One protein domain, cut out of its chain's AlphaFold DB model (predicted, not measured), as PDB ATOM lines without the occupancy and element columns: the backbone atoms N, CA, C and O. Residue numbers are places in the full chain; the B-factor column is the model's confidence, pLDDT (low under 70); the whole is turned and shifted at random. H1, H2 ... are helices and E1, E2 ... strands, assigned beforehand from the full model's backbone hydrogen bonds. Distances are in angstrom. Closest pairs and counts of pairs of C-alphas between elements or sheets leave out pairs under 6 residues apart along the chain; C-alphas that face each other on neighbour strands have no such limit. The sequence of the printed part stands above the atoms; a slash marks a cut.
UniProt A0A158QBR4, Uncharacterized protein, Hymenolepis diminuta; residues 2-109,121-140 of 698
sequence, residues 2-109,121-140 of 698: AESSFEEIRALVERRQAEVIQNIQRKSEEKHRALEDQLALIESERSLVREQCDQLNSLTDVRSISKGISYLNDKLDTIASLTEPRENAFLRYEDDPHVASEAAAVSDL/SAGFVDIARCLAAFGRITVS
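This is residues 2 to 109 and 121 to 140 of the 698 residues of an uncharacterized protein of Hymenolepis diminuta (UniProt A0A158QBR4). One very long, unbent helix, H1, runs nearly the whole length of a rod, and shorter parts line up along one side of it. H2 folds back beside its last part as a helical hairpin, a small two-strand sheet of E1 and E2 sits beside residues 20 to 31, and H4 runs beside its early part, with the tiny H3 next to H4. The printed part has 128 residues, with four named helices and two named strands in the order H1 H2 E1 H3 H4 E2; the sheet, of order E1 - E2, is antiparallel and the class is mostly helix. The whole is extended, with a radius of gyration of the C-alphas of 26.8 A and spans of 90 by 28 by 23 A.

H1, residues 2 to 57, and H2, residues 62 to 80, form a helical hairpin at a shallow tilt of 12 degrees, opposite ways. They only just touch, with 3 pairs of C-alphas within 8 A, made by residues 49 to 56 of H1 and 65 to 72 of H2; the closest C-alphas are those of Leu 56 and Ile 65, 6.3 A apart. E1, residues 91 to 94, and E2, residues 136 to 139, are antiparallel neighbours at 149 degrees, with N 92 and O 138 at 2.9 A and N 138 and O 92 at 2.8 A, within hydrogen-bond range. The closest C-alphas of H1 and E2 are those of Ile 24 and Ile 137, 7.3 A apart. H4, residues 124 to 133, touches H1 at residues 9 to 16 of H1 alone, the same way at a shallow tilt of 20 degrees; the closest C-alphas are those of Arg 16 and Leu 131, 6.9 A apart. H3, residues 97 to 100, and H4 only just touch, with 3 pairs of C-alphas within 8 A, the closest being those of Pro 97 and Ala 133, 6.4 A apart. H2 and H4 are apart, and so are H1 and H3. Every O i to N i+4 pair is within hydrogen-bond range in H4, 51 of 52 in H1 and 14 of 15 in H2, while H3 is too short for such a pair and has 0 of 1 O i to N i+3 pairs within range.

H1 begins at C-alpha 2 (178.487, 203.708, 152.865) and measures 82.2 A to C-alpha 57 (203.151, 142.520, 103.911). H2 measures 27.1 A, E1 10.0 A, H3 5.9 A and H4 14.5 A. E2 measures 9.9 A and ends at C-alpha 139 (186.556, 168.473, 138.819).

The C-alphas of Ala 2 and Asp 61, the two farthest apart, are 90.2 A apart. Residues 110 to 120 are not printed, and C-alphas 109 and 121 are 21.2 A apart across this cut, which lies in the link from H3 to H4. Of the links that are printed whole, H2 to E1 is short and the others are tight. The mean pLDDT of the printed part is 79.4; it is under 70 at residues 96 to 109, 121 to 122 and 124.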
ATOM      1  N   ALA A   2     179.216 204.852 153.440       73.56
ATOM      2  CA  ALA A   2     178.487 203.708 152.865       73.56
ATOM      3  C   ALA A   2     178.787 203.445 151.374       73.56
ATOM      4  O   ALA A   2     179.057 202.315 150.999       73.56
ATOM      5  N   GLU A   3     178.822 204.494 150.551       81.69
ATOM      6  CA  GLU A   3     179.159 204.422 149.120       81.69
ATOM      7  C   GLU A   3     180.569 203.853 148.845       81.69
ATOM      8  O   GLU A   3     180.724 203.033 147.949       81.69
ATOM      9  N   SER A   4     181.566 204.177 149.683       80.75
ATOM     10  CA  SER A   4     182.916 203.577 149.628       80.75
ATOM     11  C   SER A   4     182.860 202.087 149.941       80.75
ATOM     12  O   SER A   4     183.390 201.276 149.196       80.75
ATOM     13  N   SER A   5     182.136 201.709 150.998       79.31
ATOM     14  CA  SER A   5     181.995 200.308 151.401       79.31
ATOM     15  C   SER A   5     181.237 199.472 150.362       79.31
ATOM     16  O   SER A   5     181.562 198.304 150.174       79.31
ATOM     17  N   PHE A   6     180.266 200.052 149.647       83.75
ATOM     18  CA  PHE A   6     179.632 199.394 148.500       83.75
ATOM     19  C   PHE A   6     180.589 199.236 147.311       83.75
ATOM     20  O   PHE A   6     180.558 198.193 146.662       83.75
ATOM     21  N   GLU A   7     181.457 200.213 147.047       87.31
ATOM     22  CA  GLU A   7     182.476 200.120 145.993       87.31
ATOM     23  C   GLU A   7     183.561 199.082 146.335       87.31
ATOM     24  O   GLU A   7     183.942 198.274 145.493       87.31
ATOM     25  N   GLU A   8     183.991 199.020 147.598       82.62
ATOM     26  CA  GLU A   8     184.908 197.999 148.124       82.62
ATOM     27  C   GLU A   8     184.303 196.584 148.015       82.62
ATOM     28  O   GLU A   8     184.991 195.643 147.617       82.62
ATOM     29  N   ILE A   9     183.003 196.425 148.302       84.25
ATOM     30  CA  ILE A   9     182.284 195.153 148.117       84.25
ATOM     31  C   ILE A   9     182.133 194.812 146.626       84.25
ATOM     32  O   ILE A   9     182.344 193.655 146.258       84.25
ATOM     33  N   ARG A  10     181.834 195.784 145.748       88.19
ATOM     34  CA  ARG A  10     181.812 195.566 144.288       88.19
ATOM     35  C   ARG A  10     183.171 195.066 143.797       88.19
ATOM     36  O   ARG A  10     183.221 194.043 143.123       88.19
ATOM     37  N   ALA A  11     184.258 195.720 144.203       87.50
ATOM     38  CA  ALA A  11     185.613 195.327 143.834       87.50
ATOM     39  C   ALA A  11     185.975 193.907 144.317       87.50
ATOM     40  O   ALA A  11     186.653 193.177 143.594       87.50
ATOM     41  N   LEU A  12     185.497 193.472 145.494       84.75
ATOM     42  CA  LEU A  12     185.634 192.073 145.930       84.75
ATOM     43  C   LEU A  12     184.853 191.097 145.035       84.75
ATOM     44  O   LEU A  12     185.383 190.037 144.700       84.75
ATOM     45  N   VAL A  13     183.622 191.435 144.639       88.19
ATOM     46  CA  VAL A  13     182.787 190.588 143.766       88.19
ATOM     47  C   VAL A  13     183.386 190.480 142.361       88.19
ATOM     48  O   VAL A  13     183.542 189.371 141.857       88.19
ATOM     49  N   GLU A  14     183.786 191.598 141.753       90.38
ATOM     50  CA  GLU A  14     184.421 191.635 140.426       90.38
ATOM     51  C   GLU A  14     185.758 190.884 140.421       90.38
ATOM     52  O   GLU A  14     186.026 190.074 139.530       90.38
ATOM     53  N   ARG A  15     186.578 191.072 141.467       88.19
ATOM     54  CA  ARG A  15     187.801 190.290 141.665       88.19
ATOM     55  C   ARG A  15     187.496 188.798 141.761       88.19
ATOM     56  O   ARG A  15     188.153 188.005 141.089       88.19
ATOM     57  N   ARG A  16     186.509 188.403 142.572       86.94
ATOM     58  CA  ARG A  16     186.144 186.992 142.742       86.94
ATOM     59  C   ARG A  16     185.630 186.385 141.437       86.94
ATOM     60  O   ARG A  16     186.005 185.266 141.103       86.94
ATOM     61  N   GLN A  17     184.837 187.131 140.672       89.31
ATOM     62  CA  GLN A  17     184.374 186.734 139.344       89.31
ATOM     63  C   GLN A  17     185.553 186.478 138.390       89.31
ATOM     64  O   GLN A  17     185.586 185.441 137.728       89.31
ATOM     65  N   ALA A  18     186.547 187.373 138.359       90.62
ATOM     66  CA  ALA A  18     187.757 187.195 137.556       90.62
ATOM     67  C   ALA A  18     188.582 185.970 137.999       90.62
ATOM     68  O   ALA A  18     188.987 185.170 137.156       90.62
ATOM     69  N   GLU A  19     188.771 185.773 139.311       89.06
ATOM     70  CA  GLU A  19     189.446 184.591 139.872       89.06
ATOM     71  C   GLU A  19     188.729 183.282 139.489       89.06
ATOM     72  O   GLU A  19     189.384 182.298 139.144       89.06
ATOM     73  N   VAL A  20     187.392 183.249 139.512       88.62
ATOM     74  CA  VAL A  20     186.604 182.072 139.103       88.62
ATOM     75  C   VAL A  20     186.746 181.812 137.600       88.62
ATOM     76  O   VAL A  20     187.070 180.690 137.216       88.62
ATOM     77  N   ILE A  21     186.593 182.833 136.746       90.81
ATOM     78  CA  ILE A  21     186.740 182.698 135.284       90.81
ATOM     79  C   ILE A  21     188.139 182.182 134.915       90.81
ATOM     80  O   ILE A  21     188.253 181.234 134.136       90.81
ATOM     81  N   GLN A  22     189.193 182.737 135.521       91.31
ATOM     82  CA  GLN A  22     190.570 182.291 135.297       91.31
ATOM     83  C   GLN A  22     190.777 180.830 135.728       91.31
ATOM     84  O   GLN A  22     191.490 180.080 135.059       91.31
ATOM     85  N   ASN A  23     190.140 180.390 136.819       89.44
ATOM     86  CA  ASN A  23     190.204 178.993 137.250       89.44
ATOM     87  C   ASN A  23     189.439 178.042 136.316       89.44
ATOM     88  O   ASN A  23     189.942 176.945 136.075       89.44
ATOM     89  N   ILE A  24     188.294 178.446 135.747       91.06
ATOM     90  CA  ILE A  24     187.583 177.656 134.722       91.06
ATOM     91  C   ILE A  24     188.464 177.499 133.477       91.06
ATOM     92  O   ILE A  24     188.661 176.377 133.014       91.06
ATOM     93  N   GLN A  25     189.027 178.600 132.965       92.56
ATOM     94  CA  GLN A  25     189.910 178.589 131.792       92.56
ATOM     95  C   GLN A  25     191.109 177.664 132.015       92.56
ATOM     96  O   GLN A  25     191.280 176.693 131.280       92.56
ATOM     97  N   ARG A  26     191.855 177.874 133.107       92.94
ATOM     98  CA  ARG A  26     193.000 177.038 133.482       92.94
ATOM     99  C   ARG A  26     192.632 175.557 133.613       92.94
ATOM    100  O   ARG A  26     193.364 174.712 133.109       92.94
ATOM    101  N   LYS A  27     191.515 175.214 134.268       90.94
ATOM    102  CA  LYS A  27     191.100 173.808 134.428       90.94
ATOM    103  C   LYS A  27     190.611 173.169 133.127       90.94
ATOM    104  O   LYS A  27     190.811 171.972 132.946       90.94
ATOM    105  N   SER A  28     190.034 173.956 132.221       91.62
ATOM    106  CA  SER A  28     189.712 173.519 130.861       91.62
ATOM    107  C   SER A  28     190.984 173.246 130.049       91.62
ATOM    108  O   SER A  28     191.112 172.184 129.451       91.62
ATOM    109  N   GLU A  29     191.970 174.149 130.092       92.81
ATOM    110  CA  GLU A  29     193.266 173.994 129.412       92.81
ATOM    111  C   GLU A  29     194.089 172.811 129.949       92.81
ATOM    112  O   GLU A  29     194.667 172.064 129.161       92.81
ATOM    113  N   GLU A  30     194.122 172.609 131.273       91.50
ATOM    114  CA  GLU A  30     194.761 171.446 131.909       91.50
ATOM    115  C   GLU A  30     194.149 170.128 131.396       91.50
ATOM    116  O   GLU A  30     194.885 169.235 130.974       91.50
ATOM    117  N   LYS A  31     192.810 170.033 131.362       90.56
ATOM    118  CA  LYS A  31     192.086 168.853 130.859       90.56
ATOM    119  C   LYS A  31     192.225 168.661 129.345       90.56
ATOM    120  O   LYS A  31     192.330 167.527 128.884       90.56
ATOM    121  N   HIS A  32     192.244 169.743 128.565       91.69
ATOM    122  CA  HIS A  32     192.399 169.678 127.110       91.69
ATOM    123  C   HIS A  32     193.788 169.168 126.721       91.69
ATOM    124  O   HIS A  32     193.889 168.211 125.954       91.69
ATOM    125  N   ARG A  33     194.847 169.718 127.330       93.06
ATOM    126  CA  ARG A  33     196.235 169.327 127.049       93.06
ATOM    127  C   ARG A  33     196.492 167.846 127.325       93.06
ATOM    128  O   ARG A  33     197.114 167.180 126.509       93.06
ATOM    129  N   ALA A  34     195.941 167.304 128.413       89.19
ATOM    130  CA  ALA A  34     196.048 165.876 128.728       89.19
ATOM    131  C   ALA A  34     195.441 164.962 127.638       89.19
ATOM    132  O   ALA A  34     195.908 163.838 127.437       89.19
ATOM    133  N   LEU A  35     194.420 165.441 126.915       89.44
ATOM    134  CA  LEU A  35     193.812 164.740 125.781       89.44
ATOM    135  C   LEU A  35     194.593 164.957 124.475       89.44
ATOM    136  O   LEU A  35     194.712 164.016 123.692       89.44
ATOM    137  N   GLU A  36     195.165 166.145 124.250       91.75
ATOM    138  CA  GLU A  36     196.087 166.408 123.132       91.75
ATOM    139  C   GLU A  36     197.350 165.530 123.228       91.75
ATOM    140  O   GLU A  36     197.723 164.870 122.254       91.75
ATOM    141  N   ASP A  37     197.952 165.431 124.418       91.00
ATOM    142  CA  ASP A  37     199.112 164.578 124.704       91.00
ATOM    143  C   ASP A  37     198.789 163.084 124.480       91.00
ATOM    144  O   ASP A  37     199.597 162.337 123.917       91.00
ATOM    145  N   GLN A  38     197.585 162.629 124.866       89.25
ATOM    146  CA  GLN A  38     197.125 161.268 124.562       89.25
ATOM    147  C   GLN A  38     196.905 161.058 123.057       89.25
ATOM    148  O   GLN A  38     197.266 160.001 122.539       89.25
ATOM    149  N   LEU A  39     196.336 162.034 122.344       91.06
ATOM    150  CA  LEU A  39     196.101 161.933 120.904       91.06
ATOM    151  C   LEU A  39     197.425 161.820 120.134       91.06
ATOM    152  O   LEU A  39     197.560 160.930 119.296       91.06
ATOM    153  N   ALA A  40     198.431 162.630 120.475       91.88
ATOM    154  CA  ALA A  40     199.768 162.542 119.886       91.88
ATOM    155  C   ALA A  40     200.433 161.167 120.128       91.88
ATOM    156  O   ALA A  40     201.055 160.591 119.226       91.88
ATOM    157  N   LEU A  41     200.254 160.588 121.323       88.81
ATOM    158  CA  LEU A  41     200.701 159.223 121.624       88.81
ATOM    159  C   LEU A  41     199.976 158.176 120.755       88.81
ATOM    160  O   LEU A  41     200.623 157.307 120.174       88.81
ATOM    161  N   ILE A  42     198.654 158.284 120.599       88.31
ATOM    162  CA  ILE A  42     197.869 157.396 119.725       88.31
ATOM    163  C   ILE A  42     198.315 157.516 118.258       88.31
ATOM    164  O   ILE A  42     198.436 156.502 117.571       88.31
ATOM    165  N   GLU A  43     198.582 158.724 117.754       90.50
ATOM    166  CA  GLU A  43     198.990 158.932 116.359       90.50
ATOM    167  C   GLU A  43     200.398 158.406 116.051       90.50
ATOM    168  O   GLU A  43     200.614 157.819 114.982       90.50
ATOM    169  N   SER A  44     201.339 158.545 116.989       89.75
ATOM    170  CA  SER A  44     202.681 157.958 116.866       89.75
ATOM    171  C   SER A  44     202.639 156.423 116.882       89.75
ATOM    172  O   SER A  44     203.168 155.791 115.964       89.75
ATOM    173  N   GLU A  45     201.915 155.810 117.824       87.25
ATOM    174  CA  GLU A  45     201.745 154.351 117.881       87.25
ATOM    175  C   GLU A  45     201.018 153.794 116.649       87.25
ATOM    176  O   GLU A  45     201.460 152.814 116.044       87.25
ATOM    177  N   ARG A  46     199.951 154.464 116.194       86.94
ATOM    178  CA  ARG A  46     199.229 154.134 114.951       86.94
ATOM    179  C   ARG A  46     200.144 154.166 113.727       86.94
ATOM    180  O   ARG A  46     199.949 153.377 112.803       86.94
ATOM    181  N   SER A  47     201.114 155.076 113.696       89.56
ATOM    182  CA  SER A  47     202.073 155.196 112.595       89.56
ATOM    183  C   SER A  47     203.104 154.066 112.619       89.56
ATOM    184  O   SER A  47     203.353 153.456 111.582       89.56
ATOM    185  N   LEU A  48     203.612 153.703 113.799       87.31
ATOM    186  CA  LEU A  48     204.555 152.592 113.954       87.31
ATOM    187  C   LEU A  48     203.899 151.221 113.694       87.31
ATOM    188  O   LEU A  48     204.506 150.359 113.065       87.31
ATOM    189  N   VAL A  49     202.632 151.027 114.089       85.31
ATOM    190  CA  VAL A  49     201.859 149.815 113.748       85.31
ATOM    191  C   VAL A  49     201.624 149.697 112.238       85.31
ATOM    192  O   VAL A  49     201.743 148.602 111.695       85.31
ATOM    193  N   ARG A  50     201.331 150.805 111.539       87.56
ATOM    194  CA  ARG A  50     201.220 150.809 110.067       87.56
ATOM    195  C   ARG A  50     202.518 150.358 109.410       87.56
ATOM    196  O   ARG A  50     202.481 149.429 108.612       87.56
ATOM    197  N   GLU A  51     203.647 150.949 109.799       88.69
ATOM    198  CA  GLU A  51     204.954 150.578 109.251       88.69
ATOM    199  C   GLU A  51     205.255 149.087 109.479       88.69
ATOM    200  O   GLU A  51     205.687 148.396 108.563       88.69
ATOM    201  N   GLN A  52     204.953 148.556 110.668       85.00
ATOM    202  CA  GLN A  52     205.127 147.133 110.976       85.00
ATOM    203  C   GLN A  52     204.208 146.220 110.144       85.00
ATOM    204  O   GLN A  52     204.645 145.150 109.719       85.00
ATOM    205  N   CYS A  53     202.971 146.632 109.855       84.56
ATOM    206  CA  CYS A  53     202.078 145.915 108.939       84.56
ATOM    207  C   CYS A  53     202.568 145.964 107.483       84.56
ATOM    208  O   CYS A  53     202.537 144.947 106.794       84.56
ATOM    209  N   ASP A  54     203.064 147.110 107.014       87.31
ATOM    210  CA  ASP A  54     203.601 147.261 105.656       87.31
ATOM    211  C   ASP A  54     204.906 146.465 105.476       87.31
ATOM    212  O   ASP A  54     205.086 145.777 104.468       87.31
ATOM    213  N   GLN A  55     205.772 146.452 106.496       84.94
ATOM    214  CA  GLN A  55     206.920 145.550 106.568       84.94
ATOM    215  C   GLN A  55     206.469 144.081 106.520       84.94
ATOM    216  O   GLN A  55     207.006 143.314 105.721       84.94
ATOM    217  N   LEU A  56     205.460 143.680 107.303       84.00
ATOM    218  CA  LEU A  56     204.941 142.305 107.323       84.00
ATOM    219  C   LEU A  56     204.400 141.861 105.955       84.00
ATOM    220  O   LEU A  56     204.701 140.753 105.513       84.00
ATOM    221  N   ASN A  57     203.675 142.743 105.263       81.19
ATOM    222  CA  ASN A  57     203.151 142.520 103.911       81.19
ATOM    223  C   ASN A  57     204.256 142.350 102.848       81.19
ATOM    224  O   ASN A  57     203.992 141.808 101.777       81.19
ATOM    225  N   SER A  58     205.488 142.795 103.128       83.38
ATOM    226  CA  SER A  58     206.641 142.631 102.229       83.38
ATOM    227  C   SER A  58     207.392 141.298 102.405       83.38
ATOM    228  O   SER A  58     208.232 140.950 101.571       83.38
ATOM    229  N   LEU A  59     207.109 140.540 103.472       81.00
ATOM    230  CA  LEU A  59     207.808 139.294 103.795       81.00
ATOM    231  C   LEU A  59     207.193 138.090 103.071       81.00
ATOM    232  O   LEU A  59     205.980 137.935 102.992       81.00
ATOM    233  N   THR A  60     208.052 137.183 102.600       76.25
ATOM    234  CA  THR A  60     207.652 135.942 101.910       76.25
ATOM    235  C   THR A  60     207.867 134.675 102.746       76.25
ATOM    236  O   THR A  60     207.414 133.599 102.357       76.25
ATOM    237  N   ASP A  61     208.534 134.774 103.904       86.25
ATOM    238  CA  ASP A  61     208.736 133.650 104.825       86.25
ATOM    239  C   ASP A  61     207.585 133.523 105.832       86.25
ATOM    240  O   ASP A  61     207.394 134.375 106.702       86.25
ATOM    241  N   VAL A  62     206.888 132.386 105.779       83.25
ATOM    242  CA  VAL A  62     205.787 132.027 106.685       83.25
ATOM    243  C   VAL A  62     206.203 132.058 108.162       83.25
ATOM    244  O   VAL A  62     205.400 132.450 109.006       83.25
ATOM    245  N   ARG A  63     207.444 131.690 108.511       82.81
ATOM    246  CA  ARG A  63     207.896 131.717 109.915       82.81
ATOM    247  C   ARG A  63     208.034 133.150 110.434       82.81
ATOM    248  O   ARG A  63     207.625 133.429 111.561       82.81
ATOM    249  N   SER A  64     208.579 134.045 109.618       81.75
ATOM    250  CA  SER A  64     208.691 135.472 109.923       81.75
ATOM    251  C   SER A  64     207.316 136.147 109.972       81.75
ATOM    252  O   SER A  64     207.060 136.911 110.903       81.75
ATOM    253  N   ILE A  65     206.402 135.787 109.061       84.19
ATOM    254  CA  ILE A  65     205.009 136.262 109.075       84.19
ATOM    255  C   ILE A  65     204.311 135.879 110.389       84.19
ATOM    256  O   ILE A  65     203.811 136.754 111.095       84.19
ATOM    257  N   SER A  66     204.342 134.602 110.785       86.56
ATOM    258  CA  SER A  66     203.720 134.148 112.041       86.56
ATOM    259  C   SER A  66     204.307 134.826 113.285       86.56
ATOM    260  O   SER A  66     203.574 135.099 114.235       86.56
ATOM    261  N   LYS A  67     205.610 135.145 113.287       86.00
ATOM    262  CA  LYS A  67     206.233 135.907 114.381       86.00
ATOM    263  C   LYS A  67     205.731 137.357 114.428       86.00
ATOM    264  O   LYS A  67     205.469 137.861 115.517       86.00
ATOM    265  N   GLY A  68     205.580 138.006 113.272       83.50
ATOM    266  CA  GLY A  68     205.020 139.357 113.176       83.50
ATOM    267  C   GLY A  68     203.564 139.425 113.637       83.50
ATOM    268  O   GLY A  68     203.215 140.317 114.404       83.50
ATOM    269  N   ILE A  69     202.742 138.437 113.260       84.69
ATOM    270  CA  ILE A  69     201.348 138.312 113.719       84.69
ATOM    271  C   ILE A  69     201.278 138.163 115.246       84.69
ATOM    272  O   ILE A  69     200.475 138.842 115.877       84.69
ATOM    273  N   SER A  70     202.133 137.328 115.854       86.06
ATOM    274  CA  SER A  70     202.183 137.192 117.321       86.06
ATOM    275  C   SER A  70     202.486 138.529 117.996       86.06
ATOM    276  O   SER A  70     201.723 138.963 118.848       86.06
ATOM    277  N   TYR A  71     203.536 139.224 117.551       84.44
ATOM    278  CA  TYR A  71     203.924 140.521 118.109       84.44
ATOM    279  C   TYR A  71     202.840 141.601 117.928       84.44
ATOM    280  O   TYR A  71     202.625 142.419 118.820       84.44
ATOM    281  N   LEU A  72     202.132 141.606 116.792       84.44
ATOM    282  CA  LEU A  72     201.001 142.512 116.568       84.44
ATOM    283  C   LEU A  72     199.823 142.198 117.501       84.44
ATOM    284  O   LEU A  72     199.209 143.136 118.004       84.44
ATOM    285  N   ASN A  73     199.545 140.923 117.792       86.44
ATOM    286  CA  ASN A  73     198.546 140.534 118.792       86.44
ATOM    287  C   ASN A  73     198.958 140.979 120.206       86.44
ATOM    288  O   ASN A  73     198.175 141.655 120.868       86.44
ATOM    289  N   ASP A  74     200.199 140.703 120.625       83.94
ATOM    290  CA  ASP A  74     200.743 141.141 121.923       83.94
ATOM    291  C   ASP A  74     200.634 142.678 122.090       83.94
ATOM    292  O   ASP A  74     200.408 143.211 123.181       83.94
ATOM    293  N   LYS A  75     200.764 143.418 120.979       81.94
ATOM    294  CA  LYS A  75     200.638 144.877 120.952       81.94
ATOM    295  C   LYS A  75     199.186 145.375 120.912       81.94
ATOM    296  O   LYS A  75     198.925 146.460 121.432       81.94
ATOM    297  N   LEU A  76     198.233 144.617 120.362       81.44
ATOM    298  CA  LEU A  76     196.804 144.975 120.395       81.44
ATOM    299  C   LEU A  76     196.277 145.063 121.834       81.44
ATOM    300  O   LEU A  76     195.604 146.040 122.165       81.44
ATOM    301  N   ASP A  77     196.667 144.128 122.705       72.94
ATOM    302  CA  ASP A  77     196.327 144.165 124.138       72.94
ATOM    303  C   ASP A  77     196.893 145.419 124.832       72.94
ATOM    304  O   ASP A  77     196.252 146.012 125.701       72.94
ATOM    305  N   THR A  78     198.066 145.891 124.397       73.38
ATOM    306  CA  THR A  78     198.652 147.153 124.883       73.38
ATOM    307  C   THR A  78     197.856 148.368 124.383       73.38
ATOM    308  O   THR A  78     197.567 149.285 125.153       73.38
ATOM    309  N   ILE A  79     197.446 148.375 123.109       75.25
ATOM    310  CA  ILE A  79     196.695 149.475 122.469       75.25
ATOM    311  C   ILE A  79     195.265 149.602 123.022       75.25
ATOM    312  O   ILE A  79     194.725 150.712 123.075       75.25
ATOM    313  N   ALA A  80     194.668 148.519 123.530       71.19
ATOM    314  CA  ALA A  80     193.390 148.576 124.243       71.19
ATOM    315  C   ALA A  80     193.416 149.599 125.403       71.19
ATOM    316  O   ALA A  80     192.455 150.343 125.591       71.19
ATOM    317  N   SER A  81     194.551 149.733 126.106       70.50
ATOM    318  CA  SER A  81     194.734 150.710 127.199       70.50
ATOM    319  C   SER A  81     194.797 152.184 126.760       70.50
ATOM    320  O   SER A  81     194.673 153.078 127.599       70.50
ATOM    321  N   LEU A  82     194.981 152.447 125.459       76.94
ATOM    322  CA  LEU A  82     195.009 153.789 124.858       76.94
ATOM    323  C   LEU A  82     193.672 154.193 124.216       76.94
ATOM    324  O   LEU A  82     193.516 155.349 123.828       76.94
ATOM    325  N   THR A  83     192.731 153.253 124.077       77.06
ATOM    326  CA  THR A  83     191.470 153.440 123.329       77.06
ATOM    327  C   THR A  83     190.459 154.312 124.084       77.06
ATOM    328  O   THR A  83     189.642 154.998 123.474       77.06
ATOM    329  N   GLU A  84     190.531 154.311 125.413       82.50
ATOM    330  CA  GLU A  84     189.682 155.097 126.309       82.50
ATOM    331  C   GLU A  84     190.401 156.398 126.724       82.50
ATOM    332  O   GLU A  84     191.602 156.366 127.015       82.50
ATOM    333  N   PRO A  85     189.717 157.558 126.783       86.12
ATOM    334  CA  PRO A  85     190.346 158.810 127.193       86.12
ATOM    335  C   PRO A  85     190.720 158.784 128.683       86.12
ATOM    336  O   PRO A  85     189.885 158.464 129.541       86.12
ATOM    337  N   ARG A  86     191.981 159.144 128.958       85.00
ATOM    338  CA  ARG A  86     192.622 159.243 130.283       85.00
ATOM    339  C   ARG A  86     191.983 160.287 131.184       85.00
ATOM    340  O   ARG A  86     191.976 160.133 132.397       85.00
ATOM    341  N   GLU A  87     191.470 161.344 130.569       87.62
ATOM    342  CA  GLU A  87     190.890 162.505 131.230       87.62
ATOM    343  C   GLU A  87     189.459 162.733 130.713       87.62
ATOM    344  O   GLU A  87     189.089 162.325 129.611       87.62
ATOM    345  N   ASN A  88     188.620 163.352 131.535       87.88
ATOM    346  CA  ASN A  88     187.223 163.655 131.260       87.88
ATOM    347  C   ASN A  88     186.993 165.175 131.174       87.88
ATOM    348  O   ASN A  88     187.744 165.971 131.735       87.88
ATOM    349  N   ALA A  89     185.906 165.588 130.521       87.00
ATOM    350  CA  ALA A  89     185.540 166.999 130.362       87.00
ATOM    351  C   ALA A  89     184.722 167.583 131.540       87.00
ATOM    352  O   ALA A  89     184.078 168.619 131.381       87.00
ATOM    353  N   PHE A  90     184.680 166.928 132.708       89.56
ATOM    354  CA  PHE A  90     183.798 167.345 133.801       89.56
ATOM    355  C   PHE A  90     184.383 168.493 134.625       89.56
ATOM    356  O   PHE A  90     185.388 168.349 135.328       89.56
ATOM    357  N   LEU A  91     183.683 169.623 134.551       89.00
ATOM    358  CA  LEU A  91     183.815 170.791 135.409       89.00
ATOM    359  C   LEU A  91     182.418 171.083 135.973       89.00
ATOM    360  O   LEU A  91     181.481 171.293 135.200       89.00
ATOM    361  N   ARG A  92     182.264 171.105 137.297       86.88
ATOM    362  CA  ARG A  92     181.016 171.471 137.979       86.88
ATOM    363  C   ARG A  92     181.220 172.745 138.784       86.88
ATOM    364  O   ARG A  92     182.216 172.898 139.481       86.88
ATOM    365  N   TYR A  93     180.263 173.654 138.677       86.38
ATOM    366  CA  TYR A  93     180.204 174.891 139.447       86.38
ATOM    367  C   TYR A  93     179.364 174.666 140.716       86.38
ATOM    368  O   TYR A  93     178.336 173.987 140.659       86.38
ATOM    369  N   GLU A  94     179.822 175.182 141.859       77.75
ATOM    370  CA  GLU A  94     179.189 175.007 143.170       77.75
ATOM    371  C   GLU A  94     178.891 176.359 143.840       77.75
ATOM    372  O   GLU A  94     179.804 177.130 144.153       77.75
ATOM    373  N   ASP A  95     177.599 176.602 144.088       71.25
ATOM    374  CA  ASP A  95     177.058 177.800 144.748       71.25
ATOM    375  C   ASP A  95     176.746 177.610 146.245       71.25
ATOM    376  O   ASP A  95     176.550 178.597 146.953       71.25
ATOM    377  N   ASP A  96     176.655 176.367 146.734       60.19
ATOM    378  CA  ASP A  96     176.116 176.070 148.071       60.19
ATOM    379  C   ASP A  96     177.123 176.389 149.200       60.19
ATOM    380  O   ASP A  96     178.164 175.727 149.303       60.19
ATOM    381  N   PRO A  97     176.834 177.366 150.087       52.62
ATOM    382  CA  PRO A  97     177.732 177.734 151.176       52.62
ATOM    383  C   PRO A  97     177.739 176.729 152.343       52.62
ATOM    384  O   PRO A  97     178.647 176.785 153.173       52.62
ATOM    385  N   HIS A  98     176.758 175.824 152.451       47.25
ATOM    386  CA  HIS A  98     176.603 174.958 153.626       47.25
ATOM    387  C   HIS A  98     177.536 173.738 153.636       47.25
ATOM    388  O   HIS A  98     177.825 173.212 154.708       47.25
ATOM    389  N   VAL A  99     178.085 173.332 152.486       48.38
ATOM    390  CA  VAL A  99     179.008 172.179 152.358       48.38
ATOM    391  C   VAL A  99     180.475 172.568 152.666       48.38
ATOM    392  O   VAL A  99     181.417 171.814 152.427       48.38
ATOM    393  N   ALA A 100     180.720 173.782 153.169       45.75
ATOM    394  CA  ALA A 100     182.063 174.355 153.278       45.75
ATOM    395  C   ALA A 100     182.871 173.942 154.530       45.75
ATOM    396  O   ALA A 100     184.064 174.246 154.588       45.75
ATOM    397  N   SER A 101     182.266 173.285 155.527       41.88
ATOM    398  CA  SER A 101     182.836 173.156 156.881       41.88
ATOM    399  C   SER A 101     184.027 172.203 157.033       41.88
ATOM    400  O   SER A 101     184.837 172.420 157.929       41.88
ATOM    401  N   GLU A 102     184.155 171.168 156.198       41.69
ATOM    402  CA  GLU A 102     185.095 170.059 156.470       41.69
ATOM    403  C   GLU A 102     186.374 170.093 155.614       41.69
ATOM    404  O   GLU A 102     187.445 169.713 156.080       41.69
ATOM    405  N   ALA A 103     186.311 170.625 154.389       36.88
ATOM    406  CA  ALA A 103     187.434 170.598 153.438       36.88
ATOM    407  C   ALA A 103     188.358 171.839 153.474       36.88
ATOM    408  O   ALA A 103     189.278 171.946 152.666       36.88
ATOM    409  N   ALA A 104     188.108 172.815 154.355       36.16
ATOM    410  CA  ALA A 104     188.754 174.138 154.321       36.16
ATOM    411  C   ALA A 104     189.928 174.323 155.312       36.16
ATOM    412  O   ALA A 104     190.384 175.444 155.526       36.16
ATOM    413  N   ALA A 105     190.437 173.245 155.915       33.78
ATOM    414  CA  ALA A 105     191.406 173.295 157.016       33.78
ATOM    415  C   ALA A 105     192.882 173.561 156.614       33.78
ATOM    416  O   ALA A 105     193.778 173.341 157.427       33.78
ATOM    417  N   VAL A 106     193.164 174.010 155.381       40.50
ATOM    418  CA  VAL A 106     194.540 174.152 154.850       40.50
ATOM    419  C   VAL A 106     194.771 175.511 154.168       40.50
ATOM    420  O   VAL A 106     194.904 175.607 152.950       40.50
ATOM    421  N   SER A 107     194.829 176.583 154.962       34.38
ATOM    422  CA  SER A 107     195.547 177.823 154.608       34.38
ATOM    423  C   SER A 107     195.811 178.676 155.854       34.38
ATOM    424  O   SER A 107     194.966 178.745 156.746       34.38
ATOM    425  N   ASP A 108     196.979 179.320 155.925       33.84
ATOM    426  CA  ASP A 108     197.417 180.092 157.096       33.84
ATOM    427  C   ASP A 108     196.663 181.424 157.252       33.84
ATOM    428  O   ASP A 108     197.106 182.479 156.791       33.84
ATOM    429  N   LEU A 109     195.527 181.394 157.954       35.31
ATOM    430  CA  LEU A 109     194.826 182.586 158.439       35.31
ATOM    431  C   LEU A 109     194.355 182.369 159.895       35.31
ATOM    432  O   LEU A 109     193.943 181.256 160.225       35.31
ATOM    433  N   SER A 121     174.859 191.983 161.587       58.34
ATOM    434  CA  SER A 121     176.185 192.040 162.240       58.34
ATOM    435  C   SER A 121     177.364 191.580 161.366       58.34
ATOM    436  O   SER A 121     178.468 191.425 161.887       58.34
ATOM    437  N   ALA A 122     177.150 191.298 160.078       62.06
ATOM    438  CA  ALA A 122     178.190 190.772 159.189       62.06
ATOM    439  C   ALA A 122     179.244 191.842 158.849       62.06
ATOM    440  O   ALA A 122     178.915 192.906 158.320       62.06
ATOM    441  N   GLY A 123     180.514 191.556 159.135       72.25
ATOM    442  CA  GLY A 123     181.636 192.424 158.793       72.25
ATOM    443  C   GLY A 123     182.139 192.214 157.362       72.25
ATOM    444  O   GLY A 123     181.859 191.207 156.715       72.25
ATOM    445  N   PHE A 124     182.973 193.139 156.881       69.62
ATOM    446  CA  PHE A 124     183.635 193.036 155.570       69.62
ATOM    447  C   PHE A 124     184.444 191.731 155.410       69.62
ATOM    448  O   PHE A 124     184.455 191.127 154.340       69.62
ATOM    449  N   VAL A 125     185.056 191.249 156.499       74.00
ATOM    450  CA  VAL A 125     185.769 189.960 156.553       74.00
ATOM    451  C   VAL A 125     184.823 188.774 156.337       74.00
ATOM    452  O   VAL A 125     185.205 187.799 155.695       74.00
ATOM    453  N   ASP A 126     183.581 188.854 156.817       74.56
ATOM    454  CA  ASP A 126     182.588 187.792 156.636       74.56
ATOM    455  C   ASP A 126     182.070 187.766 155.195       74.56
ATOM    456  O   ASP A 126     181.967 186.694 154.606       74.56
ATOM    457  N   ILE A 127     181.853 188.940 154.591       78.00
ATOM    458  CA  ILE A 127     181.528 189.070 153.161       78.00
ATOM    459  C   ILE A 127     182.653 188.468 152.308       78.00
ATOM    460  O   ILE A 127     182.383 187.644 151.435       78.00
ATOM    461  N   ALA A 128     183.916 188.803 152.593       74.88
ATOM    462  CA  ALA A 128     185.067 188.229 151.898       74.88
ATOM    463  C   ALA A 128     185.161 186.699 152.071       74.88
ATOM    464  O   ALA A 128     185.444 185.994 151.102       74.88
ATOM    465  N   ARG A 129     184.866 186.166 153.267       77.62
ATOM    466  CA  ARG A 129     184.835 184.715 153.534       77.62
ATOM    467  C   ARG A 129     183.734 184.011 152.732       77.62
ATOM    468  O   ARG A 129     183.996 182.973 152.128       77.62
ATOM    469  N   CYS A 130     182.533 184.588 152.672       75.00
ATOM    470  CA  CYS A 130     181.428 184.058 151.873       75.00
ATOM    471  C   CYS A 130     181.732 184.107 150.366       75.00
ATOM    472  O   CYS A 130     181.492 183.127 149.666       75.00
ATOM    473  N   LEU A 131     182.330 185.196 149.868       78.81
ATOM    474  CA  LEU A 131     182.756 185.300 148.467       78.81
ATOM    475  C   LEU A 131     183.870 184.300 148.115       78.81
ATOM    476  O   LEU A 131     183.879 183.778 147.004       78.81
ATOM    477  N   ALA A 132     184.777 183.985 149.045       74.88
ATOM    478  CA  ALA A 132     185.805 182.963 148.842       74.88
ATOM    479  C   ALA A 132     185.234 181.531 148.771       74.88
ATOM    480  O   ALA A 132     185.789 180.690 148.061       74.88
ATOM    481  N   ALA A 133     184.125 181.254 149.469       71.25
ATOM    482  CA  ALA A 133     183.381 179.999 149.330       71.25
ATOM    483  C   ALA A 133     182.593 179.938 148.008       71.25
ATOM    484  O   ALA A 133     182.581 178.900 147.348       71.25
ATOM    485  N   PHE A 134     181.986 181.059 147.605       76.50
ATOM    486  CA  PHE A 134     181.190 181.185 146.386       76.50
ATOM    487  C   PHE A 134     182.002 180.884 145.115       76.50
ATOM    488  O   PHE A 134     183.155 181.307 144.971       76.50
ATOM    489  N   GLY A 135     181.387 180.170 144.170       75.62
ATOM    490  CA  GLY A 135     181.986 179.833 142.881       75.62
ATOM    491  C   GLY A 135     183.150 178.846 142.957       75.62
ATOM    492  O   GLY A 135     184.152 179.002 142.255       75.62
ATOM    493  N   ARG A 136     183.042 177.826 143.815       81.38
ATOM    494  CA  ARG A 136     183.963 176.682 143.794       81.38
ATOM    495  C   ARG A 136     183.742 175.878 142.506       81.38
ATOM    496  O   ARG A 136     182.614 175.725 142.046       81.38
ATOM    497  N   ILE A 137     184.826 175.369 141.926       86.12
ATOM    498  CA  ILE A 137     184.789 174.512 140.734       86.12
ATOM    499  C   ILE A 137     185.273 173.127 141.154       86.12
ATOM    500  O   ILE A 137     186.447 172.971 141.498       86.12
ATOM    501  N   THR A 138     184.387 172.137 141.149       85.50
ATOM    502  CA  THR A 138     184.757 170.729 141.327       85.50
ATOM    503  C   THR A 138     185.079 170.091 139.981       85.50
ATOM    504  O   THR A 138     184.486 170.403 138.948       85.50
ATOM    505  N   VAL A 139     186.083 169.218 139.989       89.06
ATOM    506  CA  VAL A 139     186.556 168.473 138.819       89.06
ATOM    507  C   VAL A 139     186.745 167.024 139.230       89.06
ATOM    508  O   VAL A 139     187.115 166.759 140.371       89.06
ATOM    509  N   SER A 140     186.511 166.107 138.302       90.19
ATOM    510  CA  SER A 140     186.729 164.674 138.505       90.19
ATOM    511  C   SER A 140     187.949 164.229 137.705       90.19
ATOM    512  O   SER A 140     188.136 164.693 136.576       90.19
TER     513      SER A 140